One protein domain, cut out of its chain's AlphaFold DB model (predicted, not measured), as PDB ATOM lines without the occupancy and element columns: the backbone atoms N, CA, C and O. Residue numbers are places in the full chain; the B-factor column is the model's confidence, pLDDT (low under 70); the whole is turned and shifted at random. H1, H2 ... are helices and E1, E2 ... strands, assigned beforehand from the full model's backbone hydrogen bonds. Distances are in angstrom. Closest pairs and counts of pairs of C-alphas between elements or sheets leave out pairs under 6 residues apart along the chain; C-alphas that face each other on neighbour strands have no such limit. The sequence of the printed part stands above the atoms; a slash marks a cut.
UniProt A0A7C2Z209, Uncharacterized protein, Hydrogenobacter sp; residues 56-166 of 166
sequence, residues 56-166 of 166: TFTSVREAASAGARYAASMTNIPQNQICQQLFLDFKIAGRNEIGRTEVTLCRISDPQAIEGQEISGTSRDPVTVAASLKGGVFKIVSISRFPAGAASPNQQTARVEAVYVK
ATOM      1  N   THR A  56      28.484   9.217  -8.085       84.75
ATOM      2  CA  THR A  56      27.088   9.655  -8.054       84.75
ATOM      3  C   THR A  56      26.684   9.943  -6.612       84.75
ATOM      4  O   THR A  56      26.840   9.085  -5.749       84.75
ATOM      5  N   PHE A  57      26.172  11.143  -6.352       88.06
ATOM      6  CA  PHE A  57      25.732  11.607  -5.034       88.06
ATOM      7  C   PHE A  57      24.231  11.890  -5.022       88.06
ATOM      8  O   PHE A  57      23.612  12.084  -6.067       88.06
ATOM      9  N   THR A  58      23.628  11.965  -3.840       87.50
ATOM     10  CA  THR A  58      22.208  12.331  -3.698       87.50
ATOM     11  C   THR A  58      21.984  13.840  -3.795       87.50
ATOM     12  O   THR A  58      20.909  14.285  -4.190       87.50
ATOM     13  N   SER A  59      23.000  14.651  -3.465       88.69
ATOM     14  CA  SER A  59      22.912  16.115  -3.475       88.69
ATOM     15  C   SER A  59      24.257  16.804  -3.734       88.69
ATOM     16  O   SER A  59      25.325  16.232  -3.516       88.69
ATOM     17  N   VAL A  60      24.209  18.082  -4.133       87.00
ATOM     18  CA  VAL A  60      25.402  18.939  -4.308       87.00
ATOM     19  C   VAL A  60      26.163  19.129  -2.992       87.00
ATOM     20  O   VAL A  60      27.389  19.187  -2.982       87.00
ATOM     21  N   ARG A  61      25.448  19.185  -1.861       86.00
ATOM     22  CA  ARG A  61      26.060  19.285  -0.528       86.00
ATOM     23  C   ARG A  61      26.841  18.027  -0.169       86.00
ATOM     24  O   ARG A  61      27.930  18.122   0.393       86.00
ATOM     25  N   GLU A  62      26.297  16.860  -0.502       85.12
ATOM     26  CA  GLU A  62      26.983  15.591  -0.286       85.12
ATOM     27  C   GLU A  62      28.250  15.503  -1.144       85.12
ATOM     28  O   GLU A  62      29.313  15.188  -0.608       85.12
ATOM     29  N   ALA A  63      28.175  15.906  -2.417       85.81
ATOM     30  CA  ALA A  63      29.341  16.006  -3.294       85.81
ATOM     31  C   ALA A  63      30.430  16.928  -2.710       85.81
ATOM     32  O   ALA A  63      31.602  16.549  -2.670       85.81
ATOM     33  N   ALA A  64      30.047  18.085  -2.155       84.50
ATOM     34  CA  ALA A  64      30.988  19.014  -1.527       84.50
ATOM     35  C   ALA A  64      31.653  18.395  -0.290       84.50
ATOM     36  O   ALA A  64      32.873  18.473  -0.127       84.50
ATOM     37  N   SER A  65      30.874  17.717   0.558       84.12
ATOM     38  CA  SER A  65      31.404  17.021   1.736       84.12
ATOM     39  C   SER A  65      32.344  15.866   1.367       84.12
ATOM     40  O   SER A  65      33.378  15.677   2.007       84.12
ATOM     41  N   ALA A  66      32.030  15.127   0.300       83.12
ATOM     42  CA  ALA A  66      32.865  14.051  -0.211       83.12
ATOM     43  C   ALA A  66      34.177  14.585  -0.800       83.12
ATOM     44  O   ALA A  66      35.222  13.984  -0.565       83.12
ATOM     45  N   GLY A  67      34.144  15.736  -1.484       83.19
ATOM     46  CA  GLY A  67      35.346  16.432  -1.953       83.19
ATOM     47  C   GLY A  67      36.273  16.835  -0.805       83.19
ATOM     48  O   GLY A  67      37.478  16.593  -0.872       83.19
ATOM     49  N   ALA A  68      35.716  17.352   0.296       81.38
ATOM     50  CA  ALA A  68      36.505  17.700   1.476       81.38
ATOM     51  C   ALA A  68      37.141  16.462   2.140       81.38
ATOM     52  O   ALA A  68      38.324  16.471   2.476       81.38
ATOM     53  N   ARG A  69      36.380  15.366   2.270       82.94
ATOM     54  CA  ARG A  69      36.885  14.085   2.796       82.94
ATOM     55  C   ARG A  69      37.955  13.463   1.899       82.94
ATOM     56  O   ARG A  69      38.926  12.916   2.410       82.94
ATOM     57  N   TYR A  70      37.796  13.563   0.580       81.81
ATOM     58  CA  TYR A  70      38.797  13.105  -0.380       81.81
ATOM     59  C   TYR A  70      40.121  13.855  -0.185       81.81
ATOM     60  O   TYR A  70      41.167  13.218  -0.062       81.81
ATOM     61  N   ALA A  71      40.069  15.185  -0.050       77.12
ATOM     62  CA  ALA A  71      41.245  16.007   0.242       77.12
ATOM     63  C   ALA A  71      41.933  15.590   1.552       77.12
ATOM     64  O   ALA A  71      43.150  15.434   1.581       77.12
ATOM     65  N   ALA A  72      41.157  15.354   2.616       74.44
ATOM     66  CA  ALA A  72      41.687  14.906   3.905       74.44
ATOM     67  C   ALA A  72      42.330  13.506   3.839       74.44
ATOM     68  O   ALA A  72      43.284  13.229   4.556       74.44
ATOM     69  N   SER A  73      41.837  12.621   2.964       74.69
ATOM     70  CA  SER A  73      42.411  11.281   2.766       74.69
ATOM     71  C   SER A  73      43.706  11.268   1.944       74.69
ATOM     72  O   SER A  73      44.377  10.239   1.857       74.69
ATOM     73  N   MET A  74      44.068  12.394   1.325       70.25
ATOM     74  CA  MET A  74      45.230  12.480   0.453       70.25
ATOM     75  C   MET A  74      46.511  12.520   1.300       70.25
ATOM     76  O   MET A  74      46.809  13.492   1.984       70.25
ATOM     77  N   THR A  75      47.291  11.440   1.273       57.31
ATOM     78  CA  THR A  75      48.482  11.274   2.130       57.31
ATOM     79  C   THR A  75      49.703  12.076   1.661       57.31
ATOM     80  O   THR A  75      50.592  12.372   2.466       57.31
ATOM     81  N   ASN A  76      49.725  12.477   0.386       60.59
ATOM     82  CA  ASN A  76      50.835  13.156  -0.294       60.59
ATOM     83  C   ASN A  76      50.576  14.652  -0.517       60.59
ATOM     84  O   ASN A  76      50.764  15.158  -1.620       60.59
ATOM     85  N   ILE A  77      50.146  15.371   0.518       63.41
ATOM     86  CA  ILE A  77      50.041  16.831   0.433       63.41
ATOM     87  C   ILE A  77      51.468  17.407   0.389       63.41
ATOM     88  O   ILE A  77      52.216  17.229   1.362       63.41
ATOM     89  N   PRO A  78      51.888  18.066  -0.708       57.12
ATOM     90  CA  PRO A  78      53.231  18.623  -0.819       57.12
ATOM     91  C   PRO A  78      53.432  19.705   0.247       57.12
ATOM     92  O   PRO A  78      52.827  20.770   0.189       57.12
ATOM     93  N   GLN A  79      54.318  19.452   1.217       58.78
ATOM     94  CA  GLN A  79      54.538  20.359   2.357       58.78
ATOM     95  C   GLN A  79      55.043  21.756   1.958       58.78
ATOM     96  O   GLN A  79      54.925  22.691   2.751       58.78
ATOM     97  N   ASN A  80      55.585  21.885   0.744       57.84
ATOM     98  CA  ASN A  80      56.122  23.127   0.190       57.84
ATOM     99  C   ASN A  80      55.119  23.939  -0.643       57.84
ATOM    100  O   ASN A  80      55.446  25.059  -1.026       57.84
ATOM    101  N   GLN A  81      53.928  23.414  -0.958       60.16
ATOM    102  CA  GLN A  81      52.900  24.208  -1.636       60.16
ATOM    103  C   GLN A  81      51.975  24.860  -0.610       60.16
ATOM    104  O   GLN A  81      51.463  24.204   0.295       60.16
ATOM    105  N   ILE A  82      51.759  26.166  -0.775       68.88
ATOM    106  CA  ILE A  82      50.864  26.956   0.079       68.88
ATOM    107  C   ILE A  82      49.413  26.538  -0.168       68.88
ATOM    108  O   ILE A  82      48.659  26.389   0.788       68.88
ATOM    109  N   CYS A  83      49.046  26.289  -1.428       77.25
ATOM    110  CA  CYS A  83      47.729  25.799  -1.810       77.25
ATOM    111  C   CYS A  83      47.804  24.838  -3.003       77.25
ATOM    112  O   CYS A  83      48.618  25.020  -3.909       77.25
ATOM    113  N   GLN A  84      46.904  23.859  -3.023       82.25
ATOM    114  CA  GLN A  84      46.670  22.928  -4.116       82.25
ATOM    115  C   GLN A  84      45.181  22.932  -4.468       82.25
ATOM    116  O   GLN A  84      44.325  22.940  -3.585       82.25
ATOM    117  N   GLN A  85      44.878  22.914  -5.764       85.25
ATOM    118  CA  GLN A  85      43.517  22.777  -6.268       85.25
ATOM    119  C   GLN A  85      43.327  21.407  -6.909       85.25
ATOM    120  O   GLN A  85      44.201  20.910  -7.620       85.25
ATOM    121  N   LEU A  86      42.167  20.816  -6.660       85.62
ATOM    122  CA  LEU A  86      41.739  19.554  -7.230       85.62
ATOM    123  C   LEU A  86      40.330  19.717  -7.792       85.62
ATOM    124  O   LEU A  86      39.465  20.331  -7.167       85.62
ATOM    125  N   PHE A  87      40.094  19.136  -8.961       87.75
ATOM    126  CA  PHE A  87      38.788  19.126  -9.602       87.75
ATOM    127  C   PHE A  87      38.253  17.700  -9.608       87.75
ATOM    128  O   PHE A  87      38.932  16.784 -10.062       87.75
ATOM    129  N   LEU A  88      37.048  17.520  -9.077       87.75
ATOM    130  CA  LEU A  88      36.359  16.239  -9.000       87.75
ATOM    131  C   LEU A  88      35.017  16.366  -9.711       87.75
ATOM    132  O   LEU A  88      34.130  17.097  -9.256       87.75
ATOM    133  N   ASP A  89      34.861  15.654 -10.818       90.12
ATOM    134  CA  ASP A  89      33.585  15.588 -11.522       90.12
ATOM    135  C   ASP A  89      32.639  14.611 -10.800       90.12
ATOM    136  O   ASP A  89      33.052  13.573 -10.277       90.12
ATOM    137  N   PHE A  90      31.352  14.957 -10.732       88.62
ATOM    138  CA  PHE A  90      30.340  14.161 -10.038       88.62
ATOM    139  C   PHE A  90      29.000  14.153 -10.772       88.62
ATOM    140  O   PHE A  90      28.711  15.021 -11.594       88.62
ATOM    141  N   LYS A  91      28.145  13.185 -10.447       89.56
ATOM    142  CA  LYS A  91      26.751  13.113 -10.907       89.56
ATOM    143  C   LYS A  91      25.795  13.176  -9.727       89.56
ATOM    144  O   LYS A  91      26.162  12.816  -8.611       89.56
ATOM    145  N   ILE A  92      24.568  13.625  -9.971       86.81
ATOM    146  CA  ILE A  92      23.493  13.570  -8.977       86.81
ATOM    147  C   ILE A  92      22.517  12.474  -9.386       86.81
ATOM    148  O   ILE A  92      22.105  12.416 -10.544       86.81
ATOM    149  N   ALA A  93      22.138  11.613  -8.444       86.31
ATOM    150  CA  ALA A  93      21.155  10.563  -8.674       86.31
ATOM    151  C   ALA A  93      19.851  11.158  -9.238       86.31
ATOM    152  O   ALA A  93      19.302  12.118  -8.699       86.31
ATOM    153  N   GLY A  94      19.375  10.604 -10.355       83.56
ATOM    154  CA  GLY A  94      18.183  11.101 -11.051       83.56
ATOM    155  C   GLY A  94      18.411  12.319 -11.958       83.56
ATOM    156  O   GLY A  94      17.438  12.847 -12.493       83.56
ATOM    157  N   ARG A  95      19.658  12.772 -12.164       83.56
ATOM    158  CA  ARG A  95      20.000  13.835 -13.125       83.56
ATOM    159  C   ARG A  95      21.068  13.371 -14.120       83.56
ATOM    160  O   ARG A  95      21.994  12.652 -13.760       83.56
ATOM    161  N   ASN A  96      20.951  13.822 -15.371       80.94
ATOM    162  CA  ASN A  96      21.851  13.424 -16.465       80.94
ATOM    163  C   ASN A  96      23.045  14.369 -16.666       80.94
ATOM    164  O   ASN A  96      23.959  14.055 -17.428       80.94
ATOM    165  N   GLU A  97      23.042  15.522 -16.004       85.44
ATOM    166  CA  GLU A  97      24.118  16.505 -16.100       85.44
ATOM    167  C   GLU A  97      25.296  16.113 -15.196       85.44
ATOM    168  O   GLU A  97      25.147  15.368 -14.223       85.44
ATOM    169  N   ILE A  98      26.480  16.626 -15.522       87.25
ATOM    170  CA  ILE A  98      27.694  16.445 -14.723       87.25
ATOM    171  C   ILE A  98      27.909  17.719 -13.906       87.25
ATOM    172  O   ILE A  98      27.828  18.829 -14.434       87.25
ATOM    173  N   GLY A  99      28.152  17.560 -12.610       88.50
ATOM    174  CA  GLY A  99      28.603  18.613 -11.710       88.50
ATOM    175  C   GLY A  99      30.116  18.579 -11.532       88.50
ATOM    176  O   GLY A  99      30.762  17.567 -11.796       88.50
ATOM    177  N   ARG A 100      30.683  19.685 -11.051       90.56
ATOM    178  CA  ARG A 100      32.114  19.791 -10.749       90.56
ATOM    179  C   ARG A 100      32.319  20.297  -9.334       90.56
ATOM    180  O   ARG A 100      31.698  21.275  -8.923       90.56
ATOM    181  N   THR A 101      33.193  19.620  -8.604       88.25
ATOM    182  CA  THR A 101      33.646  20.013  -7.276       88.25
ATOM    183  C   THR A 101      35.069  20.528  -7.368       88.25
ATOM    184  O   THR A 101      35.962  19.824  -7.825       88.25
ATOM    185  N   GLU A 102      35.266  21.766  -6.946       89.19
ATOM    186  CA  GLU A 102      36.562  22.407  -6.804       89.19
ATOM    187  C   GLU A 102      36.980  22.307  -5.339       89.19
ATOM    188  O   GLU A 102      36.332  22.866  -4.455       89.19
ATOM    189  N   VAL A 103      38.046  21.564  -5.076       87.50
ATOM    190  CA  VAL A 103      38.611  21.389  -3.742       87.50
ATOM    191  C   VAL A 103      39.911  22.172  -3.677       87.50
ATOM    192  O   VAL A 103      40.868  21.862  -4.379       87.50
ATOM    193  N   THR A 104      39.947  23.191  -2.831       86.19
ATOM    194  CA  THR A 104      41.143  23.973  -2.525       86.19
ATOM    195  C   THR A 104      41.676  23.545  -1.168       86.19
ATOM    196  O   THR A 104      40.982  23.647  -0.161       86.19
ATOM    197  N   LEU A 105      42.911  23.068  -1.143       81.50
ATOM    198  CA  LEU A 105      43.635  22.664   0.052       81.50
ATOM    199  C   LEU A 105      44.763  23.665   0.283       81.50
ATOM    200  O   LEU A 105      45.647  23.763  -0.557       81.50
ATOM    201  N   CYS A 106      44.764  24.378   1.402       78.50
ATOM    202  CA  CYS A 106      45.807  25.343   1.736       78.50
ATOM    203  C   CYS A 106      46.454  25.019   3.078       78.50
ATOM    204  O   CYS A 106      45.759  24.755   4.057       78.50
ATOM    205  N   ARG A 107      47.784  25.078   3.148       74.00
ATOM    206  CA  ARG A 107      48.514  24.998   4.415       74.00
ATOM    207  C   ARG A 107      48.357  26.324   5.156       74.00
ATOM    208  O   ARG A 107      48.650  27.379   4.601       74.00
ATOM    209  N   ILE A 108      47.924  26.269   6.411       70.31
ATOM    210  CA  ILE A 108      47.828  27.459   7.256       70.31
ATOM    211  C   ILE A 108      49.202  27.691   7.894       70.31
ATOM    212  O   ILE A 108      49.641  26.907   8.735       70.31
ATOM    213  N   SER A 109      49.903  28.737   7.459       57.09
ATOM    214  CA  SER A 109      51.208  29.140   8.005       57.09
ATOM    215  C   SER A 109      51.128  30.289   9.014       57.09
ATOM    216  O   SER A 109      52.112  30.537   9.701       57.09
ATOM    217  N   ASP A 110      49.985  30.969   9.108       51.44
ATOM    218  CA  ASP A 110      49.783  32.164   9.938       51.44
ATOM    219  C   ASP A 110      48.536  31.990  10.827       51.44
ATOM    220  O   ASP A 110      47.615  31.269  10.431       51.44
ATOM    221  N   PRO A 111      48.452  32.628  12.009       49.66
ATOM    222  CA  PRO A 111      47.343  32.471  12.940       49.66
ATOM    223  C   PRO A 111      46.146  33.314  12.482       49.66
ATOM    224  O   PRO A 111      45.718  34.243  13.161       49.66
ATOM    225  N   GLN A 112      45.610  33.024  11.299       47.38
ATOM    226  CA  GLN A 112      44.316  33.559  10.892       47.38
ATOM    227  C   GLN A 112      43.194  32.713  11.489       47.38
ATOM    228  O   GLN A 112      43.318  31.493  11.614       47.38
ATOM    229  N   ALA A 113      42.111  33.387  11.878       47.00
ATOM    230  CA  ALA A 113      40.914  32.777  12.438       47.00
ATOM    231  C   ALA A 113      40.475  31.574  11.590       47.00
ATOM    232  O   ALA A 113      40.200  31.680  10.392       47.00
ATOM    233  N   ILE A 114      40.466  30.407  12.226       54.00
ATOM    234  CA  ILE A 114      40.107  29.150  11.590       54.00
ATOM    235  C   ILE A 114      38.580  29.092  11.531       54.00
ATOM    236  O   ILE A 114      37.923  28.696  12.489       54.00
ATOM    237  N   GLU A 115      38.012  29.522  10.410       51.47
ATOM    238  CA  GLU A 115      36.586  29.369  10.114       51.47
ATOM    239  C   GLU A 115      36.355  28.073   9.316       51.47
ATOM    240  O   GLU A 115      37.028  27.832   8.309       51.47
ATOM    241  N   GLY A 116      35.432  27.218   9.781       53.31
ATOM    242  CA  GLY A 116      35.056  25.953   9.134       53.31
ATOM    243  C   GLY A 116      34.495  24.909  10.108       53.31
ATOM    244  O   GLY A 116      34.643  25.037  11.321       53.31
ATOM    245  N   GLN A 117      33.837  23.867   9.588       52.75
ATOM    246  CA  GLN A 117      33.390  22.734  10.403       52.75
ATOM    247  C   GLN A 117      34.553  21.745  10.555       52.75
ATOM    248  O   GLN A 117      35.100  21.273   9.559       52.75
ATOM    249  N   GLU A 118      34.933  21.412  11.788       53.56
ATOM    250  CA  GLU A 118      35.967  20.406  12.041       53.56
ATOM    251  C   GLU A 118      35.508  19.039  11.505       53.56
ATOM    252  O   GLU A 118      34.434  18.542  11.859       53.56
ATOM    253  N   ILE A 119      36.301  18.432  10.618       55.88
ATOM    254  CA  ILE A 119      36.058  17.072  10.132       55.88
ATOM    255  C   ILE A 119      37.048  16.166  10.853       55.88
ATOM    256  O   ILE A 119      38.250  16.233  10.616       55.88
ATOM    257  N   SER A 120      36.522  15.327  11.745       46.16
ATOM    258  CA  SER A 120      37.325  14.463  12.607       46.16
ATOM    259  C   SER A 120      38.149  13.449  11.797       46.16
ATOM    260  O   SER A 120      37.604  12.597  11.093       46.16
ATOM    261  N   GLY A 121      39.469  13.555  11.935       47.91
ATOM    262  CA  GLY A 121      40.509  12.576  11.616       47.91
ATOM    263  C   GLY A 121      41.565  12.682  12.722       47.91
ATOM    264  O   GLY A 121      41.671  13.732  13.346       47.91
ATOM    265  N   THR A 122      42.255  11.593  13.061       40.97
ATOM    266  CA  THR A 122      42.940  11.399  14.357       40.97
ATOM    267  C   THR A 122      43.941  12.494  14.757       40.97
ATOM    268  O   THR A 122      45.139  12.350  14.546       40.97
ATOM    269  N   SER A 123      43.466  13.521  15.456       38.16
ATOM    270  CA  SER A 123      44.161  14.167  16.568       38.16
ATOM    271  C   SER A 123      43.119  14.883  17.421       38.16
ATOM    272  O   SER A 123      42.243  15.569  16.908       38.16
ATOM    273  N   ARG A 124      43.150  14.621  18.727       39.91
ATOM    274  CA  ARG A 124      42.080  14.903  19.693       39.91
ATOM    275  C   ARG A 124      42.373  16.173  20.493       39.91
ATOM    276  O   ARG A 124      42.061  16.213  21.677       39.91
ATOM    277  N   ASP A 125      42.975  17.169  19.850       39.44
ATOM    278  CA  ASP A 125      43.348  18.433  20.478       39.44
ATOM    279  C   ASP A 125      42.726  19.611  19.719       39.44
ATOM    280  O   ASP A 125      42.731  19.611  18.484       39.44
ATOM    281  N   PRO A 126      42.209  20.638  20.422       44.84
ATOM    282  CA  PRO A 126      41.770  21.866  19.776       44.84
ATOM    283  C   PRO A 126      42.918  22.430  18.936       44.84
ATOM    284  O   PRO A 126      44.060  22.496  19.405       44.84
ATOM    285  N   VAL A 127      42.608  22.827  17.698       50.78
ATOM    286  CA  VAL A 127      43.565  23.369  16.723       50.78
ATOM    287  C   VAL A 127      44.178  24.658  17.270       50.78
ATOM    288  O   VAL A 127      43.703  25.765  17.036       50.78
ATOM    289  N   THR A 128      45.231  24.509  18.059       46.50
ATOM    290  CA  THR A 128      46.041  25.600  18.582       46.50
ATOM    291  C   THR A 128      47.260  25.765  17.687       46.50
ATOM    292  O   THR A 128      47.769  24.806  17.106       46.50
ATOM    293  N   VAL A 129      47.768  26.995  17.593       47.69
ATOM    294  CA  VAL A 129      48.967  27.346  16.806       47.69
ATOM    295  C   VAL A 129      50.171  26.451  17.167       47.69
ATOM    296  O   VAL A 129      51.017  26.170  16.324       47.69
ATOM    297  N   ALA A 130      50.203  25.922  18.396       42.03
ATOM    298  CA  ALA A 130      51.219  24.997  18.887       42.03
ATOM    299  C   ALA A 130      51.166  23.589  18.251       42.03
ATOM    300  O   ALA A 130      52.216  22.971  18.079       42.03
ATOM    301  N   ALA A 131      49.984  23.090  17.859       46.28
ATOM    302  CA  ALA A 131      49.839  21.794  17.183       46.28
ATOM    303  C   ALA A 131      50.413  21.824  15.750       46.28
ATOM    304  O   ALA A 131      51.022  20.850  15.307       46.28
ATOM    305  N   SER A 132      50.336  22.989  15.087       50.56
ATOM    306  CA  SER A 132      50.839  23.241  13.721       50.56
ATOM    307  C   SER A 132      52.353  23.009  13.553       50.56
ATOM    308  O   SER A 132      52.842  22.730  12.457       50.56
ATOM    309  N   LEU A 133      53.119  23.109  14.648       47.03
ATOM    310  CA  LEU A 133      54.585  23.023  14.638       47.03
ATOM    311  C   LEU A 133      55.126  21.586  14.579       47.03
ATOM    312  O   LEU A 133      56.261  21.389  14.149       47.03
ATOM    313  N   LYS A 134      54.338  20.584  14.991       50.53
ATOM    314  CA  LYS A 134      54.711  19.156  14.901       50.53
ATOM    315  C   LYS A 134      53.950  18.410  13.803       50.53
ATOM    316  O   LYS A 134      54.432  17.382  13.334       50.53
ATOM    317  N   GLY A 135      52.823  18.963  13.359       55.47
ATOM    318  CA  GLY A 135      51.935  18.404  12.355       55.47
ATOM    319  C   GLY A 135      51.166  19.526  11.658       55.47
ATOM    320  O   GLY A 135      50.600  20.394  12.309       55.47
ATOM    321  N   GLY A 136      51.244  19.612  10.329       65.94
ATOM    322  CA  GLY A 136      50.716  20.768   9.598       65.94
ATOM    323  C   GLY A 136      49.189  20.866   9.674       65.94
ATOM    324  O   GLY A 136      48.499  19.862   9.509       65.94
ATOM    325  N   VAL A 137      48.668  22.083   9.865       72.00
ATOM    326  CA  VAL A 137      47.234  22.390   9.737       72.00
ATOM    327  C   VAL A 137      46.926  22.802   8.297       72.00
ATOM    328  O   VAL A 137      47.596  23.661   7.718       72.00
ATOM    329  N   PHE A 138      45.887  22.209   7.722       75.38
ATOM    330  CA  PHE A 138      45.426  22.460   6.365       75.38
ATOM    331  C   PHE A 138      43.960  22.901   6.369       75.38
ATOM    332  O   PHE A 138      43.104  22.244   6.958       75.38
ATOM    333  N   LYS A 139      43.657  23.999   5.674       79.19
ATOM    334  CA  LYS A 139      42.295  24.427   5.355       79.19
ATOM    335  C   LYS A 139      41.857  23.761   4.056       79.19
ATOM    336  O   LYS A 139      42.548  23.861   3.046       79.19
ATOM    337  N   ILE A 140      40.699  23.120   4.072       81.81
ATOM    338  CA  ILE A 140      40.061  22.505   2.911       81.81
ATOM    339  C   ILE A 140      38.786  23.288   2.609       81.81
ATOM    340  O   ILE A 140      37.884  23.369   3.439       81.81
ATOM    341  N   VAL A 141      38.686  23.845   1.410       85.75
ATOM    342  CA  VAL A 141      37.481  24.499   0.898       85.75
ATOM    343  C   VAL A 141      37.002  23.700  -0.301       85.75
ATOM    344  O   VAL A 141      37.673  23.650  -1.323       85.75
ATOM    345  N   SER A 142      35.846  23.066  -0.176       86.31
ATOM    346  CA  SER A 142      35.226  22.273  -1.231       86.31
ATOM    347  C   SER A 142      33.982  22.990  -1.742       86.31
ATOM    348  O   SER A 142      33.049  23.244  -0.978       86.31
ATOM    349  N   ILE A 143      33.974  23.353  -3.023       88.69
ATOM    350  CA  ILE A 143      32.880  24.059  -3.694       88.69
ATOM    351  C   ILE A 143      32.345  23.160  -4.803       88.69
ATOM    352  O   ILE A 143      32.986  22.986  -5.836       88.69
ATOM    353  N   SER A 144      31.146  22.618  -4.621       88.25
ATOM    354  CA  SER A 144      30.451  21.846  -5.653       88.25
ATOM    355  C   SER A 144      29.466  22.723  -6.406       88.25
ATOM    356  O   SER A 144      28.685  23.453  -5.793       88.25
ATOM    357  N   ARG A 145      29.481  22.627  -7.736       90.50
ATOM    358  CA  ARG A 145      28.557  23.317  -8.641       90.50
ATOM    359  C   ARG A 145      27.850  22.306  -9.537       90.50
ATOM    360  O   ARG A 145      28.496  21.424 -10.106       90.50
ATOM    361  N   PHE A 146      26.537  22.448  -9.671       86.62
ATOM    362  CA  PHE A 146      25.716  21.609 -10.538       86.62
ATOM    363  C   PHE A 146      24.635  22.438 -11.256       86.62
ATOM    364  O   PHE A 146      23.892  23.143 -10.571       86.62
ATOM    365  N   PRO A 147      24.480  22.327 -12.586       85.31
ATOM    366  CA  PRO A 147      25.402  21.679 -13.524       85.31
ATOM    367  C   PRO A 147      26.770  22.381 -13.586       85.31
ATOM    368  O   PRO A 147      26.914  23.551 -13.208       85.31
ATOM    369  N   ALA A 148      27.794  21.654 -14.042       78.38
ATOM    370  CA  ALA A 148      29.106  22.218 -14.336       78.38
ATOM    371  C   ALA A 148      29.015  23.114 -15.582       78.38
ATOM    372  O   ALA A 148      28.546  22.679 -16.631       78.38
ATOM    373  N   GLY A 149      29.457  24.368 -15.476       72.81
ATOM    374  CA  GLY A 149      29.400  25.324 -16.582       72.81
ATOM    375  C   GLY A 149      29.332  26.777 -16.123       72.81
ATOM    376  O   GLY A 149      29.550  27.080 -14.946       72.81
ATOM    377  N   ALA A 150      29.036  27.667 -17.074       67.94
ATOM    378  CA  ALA A 150      28.801  29.084 -16.814       67.94
ATOM    379  C   ALA A 150      27.670  29.283 -15.792       67.94
ATOM    380  O   ALA A 150      26.787  28.433 -15.660       67.94
ATOM    381  N   ALA A 151      27.707  30.410 -15.078       71.31
ATOM    382  CA  ALA A 151      26.685  30.754 -14.101       71.31
ATOM    383  C   ALA A 151      25.295  30.711 -14.758       71.31
ATOM    384  O   ALA A 151      25.000  31.480 -15.672       71.31
ATOM    385  N   SER A 152      24.464  29.774 -14.306       71.88
ATOM    386  CA  SER A 152      23.081  29.602 -14.745       71.88
ATOM    387  C   SER A 152      22.158  29.966 -13.585       71.88
ATOM    388  O   SER A 152      22.497  29.662 -12.439       71.88
ATOM    389  N   PRO A 153      20.979  30.559 -13.834       72.94
ATOM    390  CA  PRO A 153      20.002  30.832 -12.777       72.94
ATOM    391  C   PRO A 153      19.559  29.569 -12.014       72.94
ATOM    392  O   PRO A 153      19.122  29.672 -10.874       72.94
ATOM    393  N   ASN A 154      19.734  28.378 -12.599       79.19
ATOM    394  CA  ASN A 154      19.430  27.091 -11.964       79.19
ATOM    395  C   ASN A 154      20.669  26.392 -11.369       79.19
ATOM    396  O   ASN A 154      20.594  25.215 -11.009       79.19
ATOM    397  N   GLN A 155      21.815  27.077 -11.294       82.00
ATOM    398  CA  GLN A 155      23.053  26.496 -10.785       82.00
ATOM    399  C   GLN A 155      22.996  26.360  -9.263       82.00
ATOM    400  O   GLN A 155      22.985  27.334  -8.514       82.00
ATOM    401  N   GLN A 156      23.003  25.117  -8.800       85.19
ATOM    402  CA  GLN A 156      23.108  24.789  -7.393       85.19
ATOM    403  C   GLN A 156      24.573  24.811  -6.979       85.19
ATOM    404  O   GLN A 156      25.424  24.186  -7.621       85.19
ATOM    405  N   THR A 157      24.863  25.517  -5.891       86.88
ATOM    406  CA  THR A 157      26.204  25.589  -5.319       86.88
ATOM    407  C   THR A 157      26.173  25.164  -3.858       86.88
ATOM    408  O   THR A 157      25.253  25.500  -3.115       86.88
ATOM    409  N   ALA A 158      27.169  24.388  -3.447       86.31
ATOM    410  CA  ALA A 158      27.396  24.067  -2.046       86.31
ATOM    411  C   ALA A 158      28.866  24.293  -1.719       86.31
ATOM    412  O   ALA A 158      29.743  23.837  -2.451       86.31
ATOM    413  N   ARG A 159      29.121  24.989  -0.612       85.31
ATOM    414  CA  ARG A 159      30.461  25.229  -0.084       85.31
ATOM    415  C   ARG A 159      30.585  24.543   1.266       85.31
ATOM    416  O   ARG A 159      29.747  24.740   2.140       85.31
ATOM    417  N   VAL A 160      31.626  23.737   1.415       83.12
ATOM    418  CA  VAL A 160      31.993  23.072   2.663       83.12
ATOM    419  C   VAL A 160      33.414  23.486   2.999       83.12
ATOM    420  O   VAL A 160      34.319  23.323   2.183       83.12
ATOM    421  N   GLU A 161      33.596  24.028   4.196       78.75
ATOM    422  CA  GLU A 161      34.911  24.350   4.740       78.75
ATOM    423  C   GLU A 161      35.236  23.377   5.862       78.75
ATOM    424  O   GLU A 161      34.411  23.141   6.746       78.75
ATOM    425  N   ALA A 162      36.437  22.819   5.799       75.31
ATOM    426  CA  ALA A 162      36.950  21.854   6.745       75.31
ATOM    427  C   ALA A 162      38.404  22.157   7.086       75.31
ATOM    428  O   ALA A 162      39.123  22.802   6.322       75.31
ATOM    429  N   VAL A 163      38.837  21.664   8.237       74.12
ATOM    430  CA  VAL A 163      40.209  21.806   8.721       74.12
ATOM    431  C   VAL A 163      40.749  20.410   8.970       74.12
ATOM    432  O   VAL A 163      40.064  19.583   9.566       74.12
ATOM    433  N   TYR A 164      41.954  20.152   8.480       72.00
ATOM    434  CA  TYR A 164      42.656  18.889   8.636       72.00
ATOM    435  C   TYR A 164      43.984  19.137   9.351       72.00
ATOM    436  O   TYR A 164      44.762  19.991   8.930       72.00
ATOM    437  N   VAL A 165      44.241  18.398  10.426       70.25
ATOM    438  CA  VAL A 165      45.502  18.448  11.176       70.25
ATOM    439  C   VAL A 165      46.221  17.126  10.948       70.25
ATOM    440  O   VAL A 165      45.628  16.068  11.159       70.25
ATOM    441  N   LYS A 166      47.460  17.189  10.453       62.09
ATOM    442  CA  LYS A 166      48.307  16.007  10.246       62.09
ATOM    443  C   LYS A 166      49.075  15.639  11.505       62.09
ATOM    444  O   LYS A 166      49.489  16.582  12.204       62.09
TER     445      LYS A 166
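This is residues 56 to 166 of the 166 residues of an uncharacterized protein of Hydrogenobacter sp (UniProt A0A7C2Z209). A sheet of four long strands curls round one helix, H1, which packs along its inner face; the other face has no named helix. A long loop, residues 108 to 136, gathers at one end of this elongated body. The printed part has 111 residues, with one named helix and four named strands in the order H1, E1, E2, E3, E4. The sheet runs E1, E2, E3, E4, antiparallel throughout; the class is mixed, helices and strands, though under half of the residues are in named elements. The whole is compact, with a radius of gyration of the C-alphas of 15.1 A, and spans 47 by 25 by 24 A.

The strands have ten residues each. E1 is residues 83 to 92, 28.1 A from first to last C-alpha, beginning at C-alpha 83 (47.729, 25.799, -1.810). E2 is residues 98 to 107, 29.5 A long. E3 is residues 137 to 146, 29.6 A long. E4 is residues 156 to 165, 29.8 A long, ending at C-alpha 165 (45.502, 18.448, 11.176). H1 is residues 60 to 73, 19.9 A long, beginning at C-alpha 60 (25.402, 18.939, -4.308).

E1 to E4 form a meander, each strand the antiparallel neighbour of the one before, in three hairpins: E1 and E2, E2 and E3, E3 and E4. E1 and E2 run at 156 degrees, with N 88 and O 101 within hydrogen-bond range at 2.8 A. E2 and E3 run at 165 degrees, with N 104 and O 141 at 2.8 A. E3 and E4 also run at 165 degrees, with N 142 and O 160 at 2.8 A. The edge strands E1 and E4 are apart. The sheet is twisted, and it curls round H1, which is on it; these are two layers, a helix on one face of a sheet. The closest C-alphas of H1 and E3 are those of Ala 64 and Ser 144, 5.0 A apart; those of H1 and E4 are Arg 61 and Ala 158, 5.2 A. In H1 every O i to N i+4 pair is within hydrogen-bond range. Residues 56 to 57 pair, parallel, with residues 91 to 92 of E1, and residues 117 to 118 with residues 162 to 163 of E4.

The two C-alphas farthest apart, those of Asn 96 and Ala 130, are 47.4 A apart. The printed part has no cut and ends at residue 166, the chain's last. The link E2 to E3, 29 residues, is long; E1 to E2 is tight, and H1 to E1 and E3 to E4 are short. Mean pLDDT of the printed part is 72.1; it is under 70 at residues 75 to 82, 109 to 136, 150 and 166.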